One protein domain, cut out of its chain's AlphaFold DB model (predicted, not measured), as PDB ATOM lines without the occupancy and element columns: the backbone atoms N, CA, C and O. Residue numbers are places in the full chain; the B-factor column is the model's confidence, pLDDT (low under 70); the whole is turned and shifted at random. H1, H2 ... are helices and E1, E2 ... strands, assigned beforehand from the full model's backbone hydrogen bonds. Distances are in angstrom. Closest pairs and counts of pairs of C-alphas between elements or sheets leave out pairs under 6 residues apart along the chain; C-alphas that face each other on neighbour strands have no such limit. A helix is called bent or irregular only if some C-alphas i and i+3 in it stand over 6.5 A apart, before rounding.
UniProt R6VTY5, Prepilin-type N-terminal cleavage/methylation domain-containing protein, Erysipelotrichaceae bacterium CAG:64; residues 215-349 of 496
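What this domain is: This is residues 215 to 349 of the 496 residues of the protein "Prepilin-type N-terminal cleavage/methylation domain-containing protein" of Erysipelotrichaceae bacterium CAG:64 (UniProt R6VTY5). With little regular structure, two small sheets, E1 to E4 and E5 to E7, follow each other along the longest axis amid long loops; H1, H3 and H2 make an arc along one side. The printed part has 135 residues, 53 in named elements: H1 E1 E2 E3 E4 E5 E6 E7 H2 H3, class mixed. It is compact, radius of gyration of the C-alphas 14.6 A, spanning 42 by 32 by 22 A.

How they stand to each other: H1, residues 215 to 220, is on the sheet of E1, 234 to 237, E2, 249 to 252, E3, 255 to 259, and E4, 277 to 281; the closest C-alphas of H1 and E4, Tyr 215 and Val 280, are 4.9 A apart. E1 and E2 are parallel, N 235 and O 249 being within hydrogen-bond range at 2.9 A. E2 E3 E4 form a meander, each strand the antiparallel neighbour of the one before, with N 250 and O 257 at 2.9 A and N 258 and O 278 at 2.8 A. E5, 296 to 299, E6, 304 to 308, and E7, 326 to 328, form another, with N 297 and O 306 at 2.9 A and N 307 and O 327 at 2.8 A. H2, 331 to 341, only grazes that sheet. H3, 344 to 349, is only just irregular, C-alphas 344 and 347 being 6.9 A apart; it only just touches H1, with 3 pairs of C-alphas within 8 A, the closest Cys 220 and Cys 347 at 5.0 A. Every O i to N i+4 pair is within range in H2; H1 and H3 have 0 of 2, and 3 of 3 and 1 of 3 O i to N i+3 pairs.

Where its parts are: H1 begins at C-alpha 215 (-17.839, -27.943, 49.709); H3 ends at C-alpha 349 (-17.934, -26.665, 36.148). H2 is 15.3 A long, E3 13.0 A.

The domain as a whole: The printed part has no cut. The links H1 to E1, E1 to E2, E3 to E4, E4 to E5 and E6 to E7 are long. pLDDT is under 70 in 27 residues, among them 223 to 231.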
ATOM      1  N   TYR A 215     -17.513 -26.600  49.220       84.94
ATOM      2  CA  TYR A 215     -17.839 -27.943  49.709       84.94
ATOM      3  C   TYR A 215     -18.798 -28.691  48.786       84.94
ATOM      4  O   TYR A 215     -18.642 -29.895  48.583       84.94
ATOM      5  N   ASP A 216     -19.735 -27.970  48.174       85.38
ATOM      6  CA  ASP A 216     -20.756 -28.548  47.306       85.38
ATOM      7  C   ASP A 216     -20.127 -29.257  46.101       85.38
ATOM      8  O   ASP A 216     -20.671 -30.244  45.608       85.38
ATOM      9  N   GLU A 217     -18.924 -28.837  45.684       85.81
ATOM     10  CA  GLU A 217     -18.149 -29.471  44.612       85.81
ATOM     11  C   GLU A 217     -17.870 -30.965  44.889       85.81
ATOM     12  O   GLU A 217     -17.644 -31.737  43.958       85.81
ATOM     13  N   LEU A 218     -17.944 -31.423  46.148       82.00
ATOM     14  CA  LEU A 218     -17.872 -32.847  46.481       82.00
ATOM     15  C   LEU A 218     -19.010 -33.676  45.876       82.00
ATOM     16  O   LEU A 218     -18.807 -34.867  45.640       82.00
ATOM     17  N   MET A 219     -20.173 -33.082  45.600       79.44
ATOM     18  CA  MET A 219     -21.261 -33.766  44.892       79.44
ATOM     19  C   MET A 219     -20.878 -34.149  43.464       79.44
ATOM     20  O   MET A 219     -21.440 -35.080  42.890       79.44
ATOM     21  N   CYS A 220     -19.894 -33.449  42.907       79.12
ATOM     22  CA  CYS A 220     -19.388 -33.658  41.562       79.12
ATOM     23  C   CYS A 220     -18.233 -34.658  41.531       79.12
ATOM     24  O   CYS A 220     -17.766 -35.027  40.457       79.12
ATOM     25  N   ARG A 221     -17.758 -35.108  42.699       81.62
ATOM     26  CA  ARG A 221     -16.667 -36.072  42.832       81.62
ATOM     27  C   ARG A 221     -17.176 -37.498  42.623       81.62
ATOM     28  O   ARG A 221     -18.089 -37.952  43.310       81.62
ATOM     29  N   ASP A 222     -16.502 -38.253  41.761       74.62
ATOM     30  CA  ASP A 222     -16.806 -39.660  41.506       74.62
ATOM     31  C   ASP A 222     -16.621 -40.512  42.773       74.62
ATOM     32  O   ASP A 222     -15.506 -40.842  43.191       74.62
ATOM     33  N   ALA A 223     -17.735 -40.910  43.388       66.00
ATOM     34  CA  ALA A 223     -17.733 -41.674  44.635       66.00
ATOM     35  C   ALA A 223     -17.175 -43.104  44.480       66.00
ATOM     36  O   ALA A 223     -16.710 -43.698  45.452       66.00
ATOM     37  N   SER A 224     -17.212 -43.676  43.270       60.28
ATOM     38  CA  SER A 224     -16.775 -45.054  43.001       60.28
ATOM     39  C   SER A 224     -15.283 -45.203  42.691       60.28
ATOM     40  O   SER A 224     -14.811 -46.332  42.550       60.28
ATOM     41  N   ILE A 225     -14.550 -44.095  42.555       57.62
ATOM     42  CA  ILE A 225     -13.158 -44.072  42.092       57.62
ATOM     43  C   ILE A 225     -12.261 -43.612  43.241       57.62
ATOM     44  O   ILE A 225     -12.542 -42.606  43.880       57.62
ATOM     45  N   THR A 226     -11.205 -44.365  43.561       60.19
ATOM     46  CA  THR A 226     -10.366 -44.082  44.754       60.19
ATOM     47  C   THR A 226      -8.867 -44.111  44.472       60.19
ATOM     48  O   THR A 226      -8.060 -44.061  45.405       60.19
ATOM     49  N   LYS A 227      -8.467 -44.220  43.197       60.75
ATOM     50  CA  LYS A 227      -7.057 -44.339  42.806       60.75
ATOM     51  C   LYS A 227      -6.685 -43.422  41.636       60.75
ATOM     52  O   LYS A 227      -7.473 -43.280  40.705       60.75
ATOM     53  N   PRO A 228      -5.433 -42.927  41.577       56.94
ATOM     54  CA  PRO A 228      -4.993 -41.977  40.550       56.94
ATOM     55  C   PRO A 228      -5.044 -42.471  39.097       56.94
ATOM     56  O   PRO A 228      -5.071 -41.665  38.174       56.94
ATOM     57  N   ASN A 229      -5.044 -43.788  38.881       64.19
ATOM     58  CA  ASN A 229      -4.981 -44.399  37.546       64.19
ATOM     59  C   ASN A 229      -6.341 -44.912  37.047       64.19
ATOM     60  O   ASN A 229      -6.401 -45.598  36.028       64.19
ATOM     61  N   GLU A 230      -7.415 -44.641  37.783       64.69
ATOM     62  CA  GLU A 230      -8.773 -45.007  37.396       64.69
ATOM     63  C   GLU A 230      -9.426 -43.847  36.617       64.69
ATOM     64  O   GLU A 230      -9.090 -42.671  36.805       64.69
ATOM     65  N   ALA A 231     -10.316 -44.193  35.683       65.81
ATOM     66  CA  ALA A 231     -11.088 -43.217  34.922       65.81
ATOM     67  C   ALA A 231     -12.142 -42.582  35.839       65.81
ATOM     68  O   ALA A 231     -12.859 -43.307  36.524       65.81
ATOM     69  N   GLY A 232     -12.201 -41.252  35.846       72.75
ATOM     70  CA  GLY A 232     -13.018 -40.458  36.763       72.75
ATOM     71  C   GLY A 232     -12.220 -39.320  37.394       72.75
ATOM     72  O   GLY A 232     -10.991 -39.284  37.279       72.75
ATOM     73  N   ASN A 233     -12.899 -38.384  38.044       80.81
ATOM     74  CA  ASN A 233     -12.279 -37.180  38.600       80.81
ATOM     75  C   ASN A 233     -11.766 -37.360  40.040       80.81
ATOM     76  O   ASN A 233     -10.961 -36.558  40.497       80.81
ATOM     77  N   ASN A 234     -12.144 -38.421  40.752       84.00
ATOM     78  CA  ASN A 234     -11.627 -38.695  42.092       84.00
ATOM     79  C   ASN A 234     -10.351 -39.542  42.041       84.00
ATOM     80  O   ASN A 234     -10.387 -40.713  41.674       84.00
ATOM     81  N   LYS A 235      -9.208 -38.975  42.434       82.25
ATOM     82  CA  LYS A 235      -7.916 -39.677  42.418       82.25
ATOM     83  C   LYS A 235      -7.505 -40.234  43.778       82.25
ATOM     84  O   LYS A 235      -6.444 -40.849  43.878       82.25
ATOM     85  N   GLY A 236      -8.343 -40.080  44.805       78.44
ATOM     86  CA  GLY A 236      -8.037 -40.520  46.164       78.44
ATOM     87  C   GLY A 236      -6.815 -39.797  46.730       78.44
ATOM     88  O   GLY A 236      -6.633 -38.601  46.519       78.44
ATOM     89  N   THR A 237      -5.955 -40.503  47.462       81.31
ATOM     90  CA  THR A 237      -4.786 -39.876  48.096       81.31
ATOM     91  C   THR A 237      -3.815 -39.298  47.064       81.31
ATOM     92  O   THR A 237      -3.373 -39.995  46.149       81.31
ATOM     93  N   TRP A 238      -3.436 -38.034  47.256       83.06
ATOM     94  CA  TRP A 238      -2.442 -37.355  46.432       83.06
ATOM     95  C   TRP A 238      -1.102 -38.112  46.412       83.06
ATOM     96  O   TRP A 238      -0.631 -38.615  47.436       83.06
ATOM     97  N   LEU A 239      -0.460 -38.155  45.245       78.75
ATOM     98  CA  LEU A 239       0.826 -38.796  45.005       78.75
ATOM     99  C   LEU A 239       1.826 -37.793  44.426       78.75
ATOM    100  O   LEU A 239       1.565 -37.105  43.439       78.75
ATOM    101  N   ALA A 240       3.027 -37.782  44.999       77.88
ATOM    102  CA  ALA A 240       4.138 -37.006  44.465       77.88
ATOM    103  C   ALA A 240       4.526 -37.488  43.056       77.88
ATOM    104  O   ALA A 240       4.601 -38.694  42.807       77.88
ATOM    105  N   ASN A 241       4.871 -36.549  42.170       74.88
ATOM    106  CA  ASN A 241       5.274 -36.806  40.779       74.88
ATOM    107  C   ASN A 241       4.186 -37.436  39.887       74.88
ATOM    108  O   ASN A 241       4.513 -37.983  38.834       74.88
ATOM    109  N   HIS A 242       2.916 -37.380  40.293       79.69
ATOM    110  CA  HIS A 242       1.778 -37.759  39.453       79.69
ATOM    111  C   HIS A 242       1.167 -36.512  38.799       79.69
ATOM    112  O   HIS A 242       1.156 -35.439  39.402       79.69
ATOM    113  N   ASP A 243       0.723 -36.631  37.551       82.44
ATOM    114  CA  ASP A 243       0.106 -35.521  36.825       82.44
ATOM    115  C   ASP A 243      -1.404 -35.525  37.062       82.44
ATOM    116  O   ASP A 243      -2.060 -36.537  36.823       82.44
ATOM    117  N   TYR A 244      -1.945 -34.376  37.459       83.50
ATOM    118  CA  TYR A 244      -3.375 -34.192  37.686       83.50
ATOM    119  C   TYR A 244      -3.964 -33.242  36.652       83.50
ATOM    120  O   TYR A 244      -3.331 -32.257  36.257       83.50
ATOM    121  N   LYS A 245      -5.181 -33.531  36.210       85.12
ATOM    122  CA  LYS A 245      -5.957 -32.657  35.330       85.12
ATOM    123  C   LYS A 245      -6.784 -31.669  36.127       85.12
ATOM    124  O   LYS A 245      -7.135 -31.930  37.277       85.12
ATOM    125  N   LYS A 246      -7.079 -30.520  35.512       85.00
ATOM    126  CA  LYS A 246      -8.094 -29.607  36.046       85.00
ATOM    127  C   LYS A 246      -9.373 -30.400  36.367       85.00
ATOM    128  O   LYS A 246      -9.760 -31.274  35.598       85.00
ATOM    129  N   GLY A 247      -9.964 -30.118  37.521       83.69
ATOM    130  CA  GLY A 247     -11.182 -30.757  38.000       83.69
ATOM    131  C   GLY A 247     -10.990 -32.033  38.803       83.69
ATOM    132  O   GLY A 247     -11.924 -32.516  39.437       83.69
ATOM    133  N   GLU A 248      -9.776 -32.581  38.831       87.06
ATOM    134  CA  GLU A 248      -9.514 -33.787  39.601       87.06
ATOM    135  C   GLU A 248      -9.407 -33.492  41.102       87.06
ATOM    136  O   GLU A 248      -8.792 -32.511  41.535       87.06
ATOM    137  N   PHE A 249      -9.990 -34.386  41.896       88.25
ATOM    138  CA  PHE A 249      -9.997 -34.352  43.349       88.25
ATOM    139  C   PHE A 249      -8.894 -35.237  43.922       88.25
ATOM    140  O   PHE A 249      -8.694 -36.372  43.481       88.25
ATOM    141  N   VAL A 250      -8.225 -34.741  44.960       86.06
ATOM    142  CA  VAL A 250      -7.237 -35.493  45.737       86.06
ATOM    143  C   VAL A 250      -7.413 -35.260  47.230       86.06
ATOM    144  O   VAL A 250      -7.714 -34.151  47.670       86.06
ATOM    145  N   ASP A 251      -7.128 -36.283  48.024       79.00
ATOM    146  CA  ASP A 251      -7.033 -36.173  49.474       79.00
ATOM    147  C   ASP A 251      -5.572 -35.988  49.892       79.00
ATOM    148  O   ASP A 251      -4.691 -36.786  49.549       79.00
ATOM    149  N   TYR A 252      -5.304 -34.944  50.671       73.75
ATOM    150  CA  TYR A 252      -3.980 -34.649  51.201       73.75
ATOM    151  C   TYR A 252      -4.070 -34.113  52.630       73.75
ATOM    152  O   TYR A 252      -4.755 -33.134  52.908       73.75
ATOM    153  N   LEU A 253      -3.371 -34.774  53.560       66.69
ATOM    154  CA  LEU A 253      -3.322 -34.409  54.987       66.69
ATOM    155  C   LEU A 253      -4.700 -34.255  55.666       66.69
ATOM    156  O   LEU A 253      -4.847 -33.474  56.605       66.69
ATOM    157  N   GLY A 254      -5.688 -35.040  55.226       65.12
ATOM    158  CA  GLY A 254      -7.046 -35.025  55.782       65.12
ATOM    159  C   GLY A 254      -7.944 -33.916  55.229       65.12
ATOM    160  O   GLY A 254      -9.023 -33.710  55.769       65.12
ATOM    161  N   MET A 255      -7.509 -33.220  54.177       72.25
ATOM    162  CA  MET A 255      -8.326 -32.282  53.409       72.25
ATOM    163  C   MET A 255      -8.489 -32.794  51.979       72.25
ATOM    164  O   MET A 255      -7.559 -33.390  51.427       72.25
ATOM    165  N   THR A 256      -9.642 -32.529  51.376       82.06
ATOM    166  CA  THR A 256      -9.870 -32.778  49.951       82.06
ATOM    167  C   THR A 256      -9.626 -31.490  49.177       82.06
ATOM    168  O   THR A 256     -10.128 -30.419  49.533       82.06
ATOM    169  N   TYR A 257      -8.861 -31.610  48.099       88.44
ATOM    170  CA  TYR A 257      -8.537 -30.536  47.175       88.44
ATOM    171  C   TYR A 257      -9.053 -30.867  45.782       88.44
ATOM    172  O   TYR A 257      -9.018 -32.029  45.384       88.44
ATOM    173  N   ARG A 258      -9.432 -29.844  45.020       90.69
ATOM    174  CA  ARG A 258      -9.681 -29.931  43.580       90.69
ATOM    175  C   ARG A 258      -8.619 -29.149  42.818       90.69
ATOM    176  O   ARG A 258      -8.205 -28.060  43.231       90.69
ATOM    177  N   ALA A 259      -8.141 -29.715  41.718       89.25
ATOM    178  CA  ALA A 259      -7.194 -29.049  40.839       89.25
ATOM    179  C   ALA A 259      -7.901 -27.950  40.029       89.25
ATOM    180  O   ALA A 259      -8.795 -28.234  39.241       89.25
ATOM    181  N   VAL A 260      -7.480 -26.690  40.162       86.25
ATOM    182  CA  VAL A 260      -8.060 -25.571  39.378       86.25
ATOM    183  C   VAL A 260      -7.418 -25.406  37.998       86.25
ATOM    184  O   VAL A 260      -7.867 -24.611  37.175       86.25
ATOM    185  N   LYS A 261      -6.327 -26.133  37.743       83.81
ATOM    186  CA  LYS A 261      -5.621 -26.205  36.460       83.81
ATOM    187  C   LYS A 261      -4.804 -27.491  36.388       83.81
ATOM    188  O   LYS A 261      -4.518 -28.084  37.425       83.81
ATOM    189  N   ASP A 262      -4.346 -27.852  35.192       85.06
ATOM    190  CA  ASP A 262      -3.431 -28.980  34.999       85.06
ATOM    191  C   ASP A 262      -2.177 -28.862  35.886       85.06
ATOM    192  O   ASP A 262      -1.419 -27.884  35.827       85.06
ATOM    193  N   VAL A 263      -1.939 -29.895  36.693       81.19
ATOM    194  CA  VAL A 263      -0.816 -30.014  37.621       81.19
ATOM    195  C   VAL A 263       0.181 -31.008  37.055       81.19
ATOM    196  O   VAL A 263      -0.089 -32.201  36.983       81.19
ATOM    197  N   ARG A 264       1.368 -30.525  36.688       76.38
ATOM    198  CA  ARG A 264       2.477 -31.395  36.282       76.38
ATOM    199  C   ARG A 264       3.376 -31.723  37.467       76.38
ATOM    200  O   ARG A 264       3.664 -30.838  38.275       76.38
ATOM    201  N   ASN A 265       3.865 -32.958  37.521       66.62
ATOM    202  CA  ASN A 265       4.752 -33.499  38.551       66.62
ATOM    203  C   ASN A 265       4.198 -33.425  39.981       66.62
ATOM    204  O   ASN A 265       4.990 -33.396  40.921       66.62
ATOM    205  N   GLY A 266       2.875 -33.406  40.154       57.72
ATOM    206  CA  GLY A 266       2.214 -33.484  41.455       57.72
ATOM    207  C   GLY A 266       2.849 -32.542  42.464       57.72
ATOM    208  O   GLY A 266       3.504 -33.006  43.386       57.72
ATOM    209  N   ASN A 267       2.739 -31.226  42.260       70.31
ATOM    210  CA  ASN A 267       3.153 -30.264  43.280       70.31
ATOM    211  C   ASN A 267       2.216 -30.382  44.488       70.31
ATOM    212  O   ASN A 267       0.999 -30.467  44.313       70.31
ATOM    213  N   ASP A 268       2.782 -30.388  45.694       72.25
ATOM    214  CA  ASP A 268       2.061 -30.620  46.954       72.25
ATOM    215  C   ASP A 268       0.953 -29.563  47.178       72.25
ATOM    216  O   ASP A 268       1.259 -28.366  47.148       72.25
ATOM    217  N   PRO A 269      -0.311 -29.967  47.433       77.00
ATOM    218  CA  PRO A 269      -1.438 -29.053  47.631       77.00
ATOM    219  C   PRO A 269      -1.255 -27.988  48.717       77.00
ATOM    220  O   PRO A 269      -1.771 -26.881  48.577       77.00
ATOM    221  N   LEU A 270      -0.490 -28.280  49.767       68.00
ATOM    222  CA  LEU A 270      -0.224 -27.378  50.885       68.00
ATOM    223  C   LEU A 270       0.924 -26.401  50.596       68.00
ATOM    224  O   LEU A 270       0.871 -25.243  51.007       68.00
ATOM    225  N   THR A 271       1.986 -26.857  49.926       65.81
ATOM    226  CA  THR A 271       3.215 -26.054  49.735       65.81
ATOM    227  C   THR A 271       3.327 -25.403  48.359       65.81
ATOM    228  O   THR A 271       4.163 -24.524  48.165       65.81
ATOM    229  N   ASN A 272       2.442 -25.740  47.417       65.56
ATOM    230  CA  ASN A 272       2.398 -25.143  46.078       65.56
ATOM    231  C   ASN A 272       1.918 -23.675  46.072       65.56
ATOM    232  O   ASN A 272       1.704 -23.113  45.002       65.56
ATOM    233  N   HIS A 273       1.724 -23.044  47.238       62.28
ATOM    234  CA  HIS A 273       1.295 -21.644  47.371       62.28
ATOM    235  C   HIS A 273       0.130 -21.284  46.434       62.28
ATOM    236  O   HIS A 273       0.113 -20.220  45.823       62.28
ATOM    237  N   GLY A 274      -0.816 -22.210  46.272       58.28
ATOM    238  CA  GLY A 274      -2.085 -21.906  45.633       58.28
ATOM    239  C   GLY A 274      -1.969 -21.835  44.132       58.28
ATOM    240  O   GLY A 274      -2.850 -21.287  43.485       58.28
ATOM    241  N   ASN A 275      -0.913 -22.403  43.554       72.50
ATOM    242  CA  ASN A 275      -0.754 -22.342  42.117       72.50
ATOM    243  C   ASN A 275      -1.808 -23.190  41.398       72.50
ATOM    244  O   ASN A 275      -2.203 -22.822  40.299       72.50
ATOM    245  N   ALA A 276      -2.251 -24.311  41.972       83.56
ATOM    246  CA  ALA A 276      -3.121 -25.241  41.253       83.56
ATOM    247  C   ALA A 276      -4.178 -25.972  42.091       83.56
ATOM    248  O   ALA A 276      -4.903 -26.783  41.527       83.56
ATOM    249  N   TRP A 277      -4.279 -25.707  43.394       89.56
ATOM    250  CA  TRP A 277      -5.115 -26.494  44.300       89.56
ATOM    251  C   TRP A 277      -6.069 -25.605  45.089       89.56
ATOM    252  O   TRP A 277      -5.635 -24.683  45.788       89.56
ATOM    253  N   LYS A 278      -7.358 -25.932  44.992       91.50
ATOM    254  CA  LYS A 278      -8.453 -25.357  45.770       91.50
ATOM    255  C   LYS A 278      -8.857 -26.339  46.871       91.50
ATOM    256  O   LYS A 278      -9.169 -27.482  46.544       91.50
ATOM    257  N   PRO A 279      -8.833 -25.960  48.157       88.31
ATOM    258  CA  PRO A 279      -9.423 -26.770  49.215       88.31
ATOM    259  C   PRO A 279     -10.948 -26.724  49.084       88.31
ATOM    260  O   PRO A 279     -11.527 -25.642  49.049       88.31
ATOM    261  N   VAL A 280     -11.572 -27.897  49.008       87.44
ATOM    262  CA  VAL A 280     -13.037 -28.042  48.912       87.44
ATOM    263  C   VAL A 280     -13.619 -28.626  50.195       87.44
ATOM    264  O   VAL A 280     -14.707 -28.252  50.612       87.44
ATOM    265  N   ASN A 281     -12.862 -29.489  50.880       78.19
ATOM    266  CA  ASN A 281     -13.266 -30.050  52.159       78.19
ATOM    267  C   ASN A 281     -12.118 -29.979  53.172       78.19
ATOM    268  O   ASN A 281     -11.094 -30.642  52.970       78.19
ATOM    269  N   PRO A 282     -12.273 -29.217  54.263       74.38
ATOM    270  CA  PRO A 282     -13.432 -28.374  54.599       74.38
ATOM    271  C   PRO A 282     -13.502 -27.083  53.743       74.38
ATOM    272  O   PRO A 282     -12.464 -26.669  53.220       74.38
ATOM    273  N   PRO A 283     -14.659 -26.387  53.647       81.00
ATOM    274  CA  PRO A 283     -14.842 -25.187  52.801       81.00
ATOM    275  C   PRO A 283     -14.205 -23.905  53.355       81.00
ATOM    276  O   PRO A 283     -14.651 -22.780  53.110       81.00
ATOM    277  N   TYR A 284     -13.160 -24.054  54.159       82.12
ATOM    278  CA  TYR A 284     -12.511 -22.933  54.803       82.12
ATOM    279  C   TYR A 284     -11.509 -22.261  53.875       82.12
ATOM    280  O   TYR A 284     -10.785 -22.907  53.113       82.12
ATOM    281  N   TRP A 285     -11.410 -20.941  54.001       87.12
ATOM    282  CA  TRP A 285     -10.325 -20.207  53.370       87.12
ATOM    283  C   TRP A 285      -8.966 -20.675  53.911       87.12
ATOM    284  O   TRP A 285      -8.748 -20.714  55.125       87.12
ATOM    285  N   VAL A 286      -8.028 -20.973  53.011       82.69
ATOM    286  CA  VAL A 286      -6.662 -21.387  53.332       82.69
ATOM    287  C   VAL A 286      -5.681 -20.402  52.716       82.69
ATOM    288  O   VAL A 286      -5.704 -20.112  51.516       82.69
ATOM    289  N   LYS A 287      -4.762 -19.911  53.550       81.62
ATOM    290  CA  LYS A 287      -3.689 -19.033  53.095       81.62
ATOM    291  C   LYS A 287      -2.823 -19.743  52.062       81.62
ATOM    292  O   LYS A 287      -2.230 -20.784  52.330       81.62
ATOM    293  N   GLY A 288      -2.690 -19.102  50.914       80.81
ATOM    294  CA  GLY A 288      -1.935 -19.589  49.783       80.81
ATOM    295  C   GLY A 288      -2.609 -20.749  49.072       80.81
ATOM    296  O   GLY A 288      -1.896 -21.608  48.591       80.81
ATOM    297  N   ALA A 289      -3.940 -20.802  49.020       88.62
ATOM    298  CA  ALA A 289      -4.692 -21.682  48.125       88.62
ATOM    299  C   ALA A 289      -5.094 -20.973  46.816       88.62
ATOM    300  O   ALA A 289      -4.951 -19.747  46.697       88.62
ATOM    301  N   SER A 290      -5.570 -21.751  45.837       89.94
ATOM    302  CA  SER A 290      -6.269 -21.235  44.657       89.94
ATOM    303  C   SER A 290      -7.773 -21.154  44.893       89.94
ATOM    304  O   SER A 290      -8.315 -22.026  45.563       89.94
ATOM    305  N   TYR A 291      -8.433 -20.192  44.252       91.06
ATOM    306  CA  TYR A 291      -9.889 -20.099  44.153       91.06
ATOM    307  C   TYR A 291     -10.278 -19.607  42.757       91.06
ATOM    308  O   TYR A 291      -9.571 -18.785  42.169       91.06
ATOM    309  N   GLU A 292     -11.367 -20.127  42.213       89.00
ATOM    310  CA  GLU A 292     -11.973 -19.669  40.969       89.00
ATOM    311  C   GLU A 292     -12.933 -18.502  41.236       89.00
ATOM    312  O   GLU A 292     -13.449 -18.338  42.339       89.00
ATOM    313  N   ALA A 293     -13.158 -17.651  40.232       88.94
ATOM    314  CA  ALA A 293     -14.163 -16.597  40.351       88.94
ATOM    315  C   ALA A 293     -15.545 -17.235  40.565       88.94
ATOM    316  O   ALA A 293     -15.923 -18.128  39.809       88.94
ATOM    317  N   GLY A 294     -16.276 -16.765  41.571       88.94
ATOM    318  CA  GLY A 294     -17.544 -17.342  42.011       88.94
ATOM    319  C   GLY A 294     -17.423 -18.277  43.216       88.94
ATOM    320  O   GLY A 294     -18.427 -18.466  43.896       88.94
ATOM    321  N   ASP A 295     -16.226 -18.781  43.541       92.88
ATOM    322  CA  ASP A 295     -16.021 -19.667  44.693       92.88
ATOM    323  C   ASP A 295     -16.427 -19.001  45.997       92.88
ATOM    324  O   ASP A 295     -15.997 -17.885  46.293       92.88
ATOM    325  N   VAL A 296     -17.157 -19.730  46.833       94.88
ATOM    326  CA  VAL A 296     -17.539 -19.261  48.161       94.88
ATOM    327  C   VAL A 296     -16.829 -20.071  49.233       94.88
ATOM    328  O   VAL A 296     -16.902 -21.300  49.268       94.88
ATOM    329  N   VAL A 297     -16.162 -19.367  50.143       90.56
ATOM    330  CA  VAL A 297     -15.434 -19.951  51.275       90.56
ATOM    331  C   VAL A 297     -15.902 -19.362  52.593       90.56
ATOM    332  O   VAL A 297     -16.378 -18.226  52.663       90.56
ATOM    333  N   ILE A 298     -15.665 -20.104  53.669       80.38
ATOM    334  CA  ILE A 298     -15.886 -19.629  55.031       80.38
ATOM    335  C   ILE A 298     -14.561 -19.127  55.602       80.38
ATOM    336  O   ILE A 298     -13.580 -19.870  55.724       80.38
ATOM    337  N   TYR A 299     -14.518 -17.862  56.019       80.50
ATOM    338  CA  TYR A 299     -13.375 -17.357  56.773       80.50
ATOM    339  C   TYR A 299     -13.533 -17.671  58.263       80.50
ATOM    340  O   TYR A 299     -14.216 -16.944  58.989       80.50
ATOM    341  N   GLN A 300     -12.862 -18.737  58.717       67.25
ATOM    342  CA  GLN A 300     -12.985 -19.325  60.063       67.25
ATOM    343  C   GLN A 300     -12.933 -18.324  61.223       67.25
ATOM    344  O   GLN A 300     -13.625 -18.511  62.219       67.25
ATOM    345  N   ILE A 301     -12.115 -17.271  61.119       60.56
ATOM    346  CA  ILE A 301     -11.941 -16.298  62.210       60.56
ATOM    347  C   ILE A 301     -13.222 -15.492  62.444       60.56
ATOM    348  O   ILE A 301     -13.577 -15.212  63.584       60.56
ATOM    349  N   THR A 302     -13.909 -15.122  61.363       61.09
ATOM    350  CA  THR A 302     -15.129 -14.294  61.409       61.09
ATOM    351  C   THR A 302     -16.407 -15.087  61.161       61.09
ATOM    352  O   THR A 302     -17.487 -14.510  61.200       61.09
ATOM    353  N   ASN A 303     -16.274 -16.377  60.841       63.06
ATOM    354  CA  ASN A 303     -17.358 -17.258  60.420       63.06
ATOM    355  C   ASN A 303     -18.277 -16.625  59.358       63.06
ATOM    356  O   ASN A 303     -19.497 -16.644  59.448       63.06
ATOM    357  N   THR A 304     -17.668 -15.963  58.380       77.75
ATOM    358  CA  THR A 304     -18.383 -15.206  57.356       77.75
ATOM    359  C   THR A 304     -18.090 -15.813  55.992       77.75
ATOM    360  O   THR A 304     -16.950 -16.204  55.725       77.75
ATOM    361  N   TYR A 305     -19.118 -15.863  55.148       86.81
ATOM    362  CA  TYR A 305     -19.028 -16.314  53.768       86.81
ATOM    363  C   TYR A 305     -18.456 -15.209  52.889       86.81
ATOM    364  O   TYR A 305     -18.902 -14.056  52.934       86.81
ATOM    365  N   TYR A 306     -17.469 -15.574  52.084       93.69
ATOM    366  CA  TYR A 306     -16.875 -14.687  51.102       93.69
ATOM    367  C   TYR A 306     -16.860 -15.361  49.746       93.69
ATOM    368  O   TYR A 306     -16.408 -16.498  49.631       93.69
ATOM    369  N   GLN A 307     -17.308 -14.629  48.734       96.62
ATOM    370  CA  GLN A 307     -17.235 -15.039  47.343       96.62
ATOM    371  C   GLN A 307     -15.999 -14.435  46.683       96.62
ATOM    372  O   GLN A 307     -15.745 -13.234  46.804       96.62
ATOM    373  N   ALA A 308     -15.232 -15.247  45.968       92.94
ATOM    374  CA  ALA A 308     -14.142 -14.780  45.133       92.94
ATOM    375  C   ALA A 308     -14.711 -14.013  43.929       92.94
ATOM    376  O   ALA A 308     -15.464 -14.553  43.124       92.94
ATOM    377  N   THR A 309     -14.344 -12.745  43.775       90.81
ATOM    378  CA  THR A 309     -14.800 -11.895  42.657       90.81
ATOM    379  C   THR A 309     -13.949 -12.066  41.401       90.81
ATOM    380  O   THR A 309     -14.326 -11.628  40.316       90.81
ATOM    381  N   VAL A 310     -12.777 -12.684  41.548       87.62
ATOM    382  CA  VAL A 310     -11.788 -12.908  40.493       87.62
ATOM    383  C   VAL A 310     -11.135 -14.272  40.680       87.62
ATOM    384  O   VAL A 310     -11.217 -14.873  41.744       87.62
ATOM    385  N   GLN A 311     -10.422 -14.733  39.656       88.31
ATOM    386  CA  GLN A 311      -9.548 -15.900  39.755       88.31
ATOM    387  C   GLN A 311      -8.357 -15.604  40.684       88.31
ATOM    388  O   GLN A 311      -7.655 -14.601  40.520       88.31
ATOM    389  N   ILE A 312      -8.104 -16.484  41.654       87.50
ATOM    390  CA  ILE A 312      -7.066 -16.343  42.678       87.50
ATOM    391  C   ILE A 312      -6.113 -17.537  42.580       87.50
ATOM    392  O   ILE A 312      -6.477 -18.665  42.880       87.50
ATOM    393  N   HIS A 313      -4.855 -17.301  42.205       82.69
ATOM    394  CA  HIS A 313      -3.827 -18.353  42.086       82.69
ATOM    395  C   HIS A 313      -2.815 -18.367  43.242       82.69
ATOM    396  O   HIS A 313      -1.746 -18.950  43.095       82.69
ATOM    397  N   ASN A 314      -3.095 -17.641  44.329       84.19
ATOM    398  CA  ASN A 314      -2.344 -17.642  45.590       84.19
ATOM    399  C   ASN A 314      -3.015 -16.650  46.559       84.19
ATOM    400  O   ASN A 314      -2.696 -15.455  46.553       84.19
ATOM    401  N   SER A 315      -3.973 -17.103  47.368       86.06
ATOM    402  CA  SER A 315      -4.655 -16.209  48.313       86.06
ATOM    403  C   SER A 315      -3.782 -15.915  49.535       86.06
ATOM    404  O   SER A 315      -3.829 -16.629  50.529       86.06
ATOM    405  N   VAL A 316      -2.958 -14.869  49.479       85.25
ATOM    406  CA  VAL A 316      -2.041 -14.519  50.584       85.25
ATOM    407  C   VAL A 316      -2.747 -13.767  51.715       85.25
ATOM    408  O   VAL A 316      -2.499 -14.056  52.888       85.25
ATOM    409  N   GLU A 317      -3.601 -12.817  51.346       85.31
ATOM    410  CA  GLU A 317      -4.390 -11.997  52.263       85.31
ATOM    411  C   GLU A 317      -5.745 -12.655  52.523       85.31
ATOM    412  O   GLU A 317      -6.306 -13.315  51.640       85.31
ATOM    413  N   SER A 318      -6.246 -12.503  53.748       83.25
ATOM    414  CA  SER A 318      -7.521 -13.078  54.166       83.25
ATOM    415  C   SER A 318      -8.715 -12.349  53.527       83.25
ATOM    416  O   SER A 318      -8.604 -11.161  53.203       83.25
ATOM    417  N   PRO A 319      -9.872 -13.019  53.358       87.38
ATOM    418  CA  PRO A 319     -11.022 -12.448  52.651       87.38
ATOM    419  C   PRO A 319     -11.594 -11.164  53.262       87.38
ATOM    420  O   PRO A 319     -12.098 -10.299  52.551       87.38
ATOM    421  N   ASP A 320     -11.466 -10.992  54.577       82.12
ATOM    422  CA  ASP A 320     -11.867  -9.778  55.295       82.12
ATOM    423  C   ASP A 320     -10.969  -8.562  54.993       82.12
ATOM    424  O   ASP A 320     -11.411  -7.414  55.113       82.12
ATOM    425  N   ASN A 321      -9.725  -8.807  54.569       85.19
ATOM    426  CA  ASN A 321      -8.715  -7.783  54.309       85.19
ATOM    427  C   ASN A 321      -8.495  -7.506  52.813       85.19
ATOM    428  O   ASN A 321      -8.077  -6.402  52.462       85.19
ATOM    429  N   ASP A 322      -8.815  -8.450  51.922       87.94
ATOM    430  CA  ASP A 322      -8.629  -8.308  50.470       87.94
ATOM    431  C   ASP A 322      -9.956  -8.128  49.715       87.94
ATOM    432  O   ASP A 322     -10.406  -8.980  48.948       87.94
ATOM    433  N   LYS A 323     -10.561  -6.949  49.898       87.44
ATOM    434  CA  LYS A 323     -11.835  -6.554  49.265       87.44
ATOM    435  C   LYS A 323     -11.789  -6.459  47.734       87.44
ATOM    436  O   LYS A 323     -12.819  -6.225  47.114       87.44
ATOM    437  N   GLN A 324     -10.607  -6.548  47.121       88.75
ATOM    438  CA  GLN A 324     -10.484  -6.553  45.660       88.75
ATOM    439  C   GLN A 324     -10.743  -7.939  45.076       88.75
ATOM    440  O   GLN A 324     -11.190  -8.037  43.937       88.75
ATOM    441  N   LYS A 325     -10.453  -8.990  45.851       90.69
ATOM    442  CA  LYS A 325     -10.618 -10.382  45.426       90.69
ATOM    443  C   LYS A 325     -11.784 -11.087  46.097       90.69
ATOM    444  O   LYS A 325     -12.222 -12.110  45.587       90.69
ATOM    445  N   TRP A 326     -12.262 -10.554  47.218       95.25
ATOM    446  CA  TRP A 326     -13.313 -11.162  48.019       95.25
ATOM    447  C   TRP A 326     -14.462 -10.189  48.253       95.25
ATOM    448  O   TRP A 326     -14.268  -9.055  48.695       95.25
ATOM    449  N   HIS A 327     -15.670 -10.673  47.996       96.00
ATOM    450  CA  HIS A 327     -16.920 -10.020  48.344       96.00
ATOM    451  C   HIS A 327     -17.528 -10.721  49.554       96.00
ATOM    452  O   HIS A 327     -17.640 -11.944  49.576       96.00
ATOM    453  N   ARG A 328     -17.900  -9.955  50.579       94.00
ATOM    454  CA  ARG A 328     -18.574 -10.500  51.760       94.00
ATOM    455  C   ARG A 328     -20.043 -10.720  51.425       94.00
ATOM    456  O   ARG A 328     -20.736  -9.742  51.159       94.00
ATOM    457  N   LEU A 329     -20.508 -11.958  51.537       90.00
ATOM    458  CA  LEU A 329     -21.893 -12.304  51.240       90.00
ATOM    459  C   LEU A 329     -22.826 -11.978  52.407       90.00
ATOM    460  O   LEU A 329     -22.499 -12.176  53.582       90.00
ATOM    461  N   ASN A 330     -24.016 -11.496  52.066       87.38
ATOM    462  CA  ASN A 330     -25.165 -11.451  52.958       87.38
ATOM    463  C   ASN A 330     -26.067 -12.686  52.766       87.38
ATOM    464  O   ASN A 330     -25.893 -13.467  51.833       87.38
ATOM    465  N   THR A 331     -27.051 -12.867  53.650       83.06
ATOM    466  CA  THR A 331     -27.937 -14.043  53.644       83.06
ATOM    467  C   THR A 331     -28.733 -14.212  52.347       83.06
ATOM    468  O   THR A 331     -28.981 -15.339  51.940       83.06
ATOM    469  N   ALA A 332     -29.150 -13.121  51.696       85.12
ATOM    470  CA  ALA A 332     -29.904 -13.211  50.447       85.12
ATOM    471  C   ALA A 332     -29.007 -13.673  49.292       85.12
ATOM    472  O   ALA A 332     -29.378 -14.607  48.591       85.12
ATOM    473  N   GLU A 333     -27.810 -13.091  49.166       89.81
ATOM    474  CA  GLU A 333     -26.821 -13.493  48.152       89.81
ATOM    475  C   GLU A 333     -26.401 -14.960  48.333       89.81
ATOM    476  O   GLU A 333     -26.331 -15.709  47.366       89.81
ATOM    477  N   LEU A 334     -26.179 -15.403  49.577       86.56
ATOM    478  CA  LEU A 334     -25.845 -16.802  49.860       86.56
ATOM    479  C   LEU A 334     -26.977 -17.759  49.454       86.56
ATOM    480  O   LEU A 334     -26.711 -18.803  48.870       86.56
ATOM    481  N   ASN A 335     -28.236 -17.404  49.728       83.56
ATOM    482  CA  ASN A 335     -29.379 -18.231  49.336       83.56
ATOM    483  C   ASN A 335     -29.536 -18.326  47.813       83.56
ATOM    484  O   ASN A 335     -29.914 -19.383  47.321       83.56
ATOM    485  N   GLU A 336     -29.247 -17.253  47.073       88.19
ATOM    486  CA  GLU A 336     -29.230 -17.293  45.605       88.19
ATOM    487  C   GLU A 336     -28.183 -18.295  45.104       88.19
ATOM    488  O   GLU A 336     -28.516 -19.173  44.310       88.19
ATOM    489  N   ILE A 337     -26.968 -18.256  45.657       88.12
ATOM    490  CA  ILE A 337     -25.885 -19.191  45.310       88.12
ATOM    491  C   ILE A 337     -26.251 -20.641  45.673       88.12
ATOM    492  O   ILE A 337     -26.022 -21.552  44.881       88.12
ATOM    493  N   ILE A 338     -26.876 -20.878  46.831       85.94
ATOM    494  CA  ILE A 338     -27.366 -22.212  47.224       85.94
ATOM    495  C   ILE A 338     -28.366 -22.760  46.196       85.94
ATOM    496  O   ILE A 338     -28.317 -23.940  45.848       85.94
ATOM    497  N   GLU A 339     -29.291 -21.930  45.709       85.00
ATOM    498  CA  GLU A 339     -30.244 -22.349  44.676       85.00
ATOM    499  C   GLU A 339     -29.563 -22.585  43.320       85.00
ATOM    500  O   GLU A 339     -29.934 -23.523  42.612       85.00
ATOM    501  N   GLU A 340     -28.538 -21.802  42.971       83.94
ATOM    502  CA  GLU A 340     -27.715 -22.038  41.778       83.94
ATOM    503  C   GLU A 340     -26.972 -23.377  41.853       83.94
ATOM    504  O   GLU A 340     -26.969 -24.140  40.883       83.94
ATOM    505  N   HIS A 341     -26.401 -23.708  43.012       84.00
ATOM    506  CA  HIS A 341     -25.679 -24.962  43.219       84.00
ATOM    507  C   HIS A 341     -26.591 -26.195  43.118       84.00
ATOM    508  O   HIS A 341     -26.161 -27.247  42.655       84.00
ATOM    509  N   LYS A 342     -27.887 -26.066  43.438       80.81
ATOM    510  CA  LYS A 342     -28.885 -27.137  43.231       80.81
ATOM    511  C   LYS A 342     -29.184 -27.432  41.758       80.81
ATOM    512  O   LYS A 342     -29.875 -28.413  41.462       80.81
ATOM    513  N   SER A 343     -28.746 -26.580  40.831       76.38
ATOM    514  CA  SER A 343     -28.965 -26.796  39.402       76.38
ATOM    515  C   SER A 343     -28.184 -28.013  38.894       76.38
ATOM    516  O   SER A 343     -27.127 -28.371  39.409       76.38
ATOM    517  N   LYS A 344     -28.700 -28.666  37.845       56.66
ATOM    518  CA  LYS A 344     -28.027 -29.827  37.232       56.66
ATOM    519  C   LYS A 344     -26.661 -29.479  36.634       56.66
ATOM    520  O   LYS A 344     -25.827 -30.368  36.525       56.66
ATOM    521  N   ASP A 345     -26.452 -28.205  36.322       63.88
ATOM    522  CA  ASP A 345     -25.257 -27.693  35.657       63.88
ATOM    523  C   ASP A 345     -24.132 -27.370  36.661       63.88
ATOM    524  O   ASP A 345     -23.016 -27.038  36.263       63.88
ATOM    525  N   PHE A 346     -24.391 -27.473  37.972       72.12
ATOM    526  CA  PHE A 346     -23.393 -27.198  39.008       72.12
ATOM    527  C   PHE A 346     -22.183 -28.139  38.924       72.12
ATOM    528  O   PHE A 346     -21.052 -27.714  39.124       72.12
ATOM    529  N   CYS A 347     -22.384 -29.404  38.555       66.25
ATOM    530  CA  CYS A 347     -21.271 -30.334  38.353       66.25
ATOM    531  C   CYS A 347     -20.626 -30.256  36.972       66.25
ATOM    532  O   CYS A 347     -19.600 -30.894  36.736       66.25
ATOM    533  N   ASP A 348     -21.152 -29.406  36.093       57.91
ATOM    534  CA  ASP A 348     -20.578 -29.160  34.776       57.91
ATOM    535  C   ASP A 348     -19.490 -28.068  34.799       57.91
ATOM    536  O   ASP A 348     -19.043 -27.608  33.747       57.91
ATOM    537  N   ILE A 349     -19.001 -27.671  35.985       48.91
ATOM    538  CA  ILE A 349     -17.934 -26.665  36.148       48.91
ATOM    539  C   ILE A 349     -16.609 -27.122  35.499       48.91
ATOM    540  O   ILE A 349     -15.865 -26.277  34.998       48.91
TER     541      ILE A 349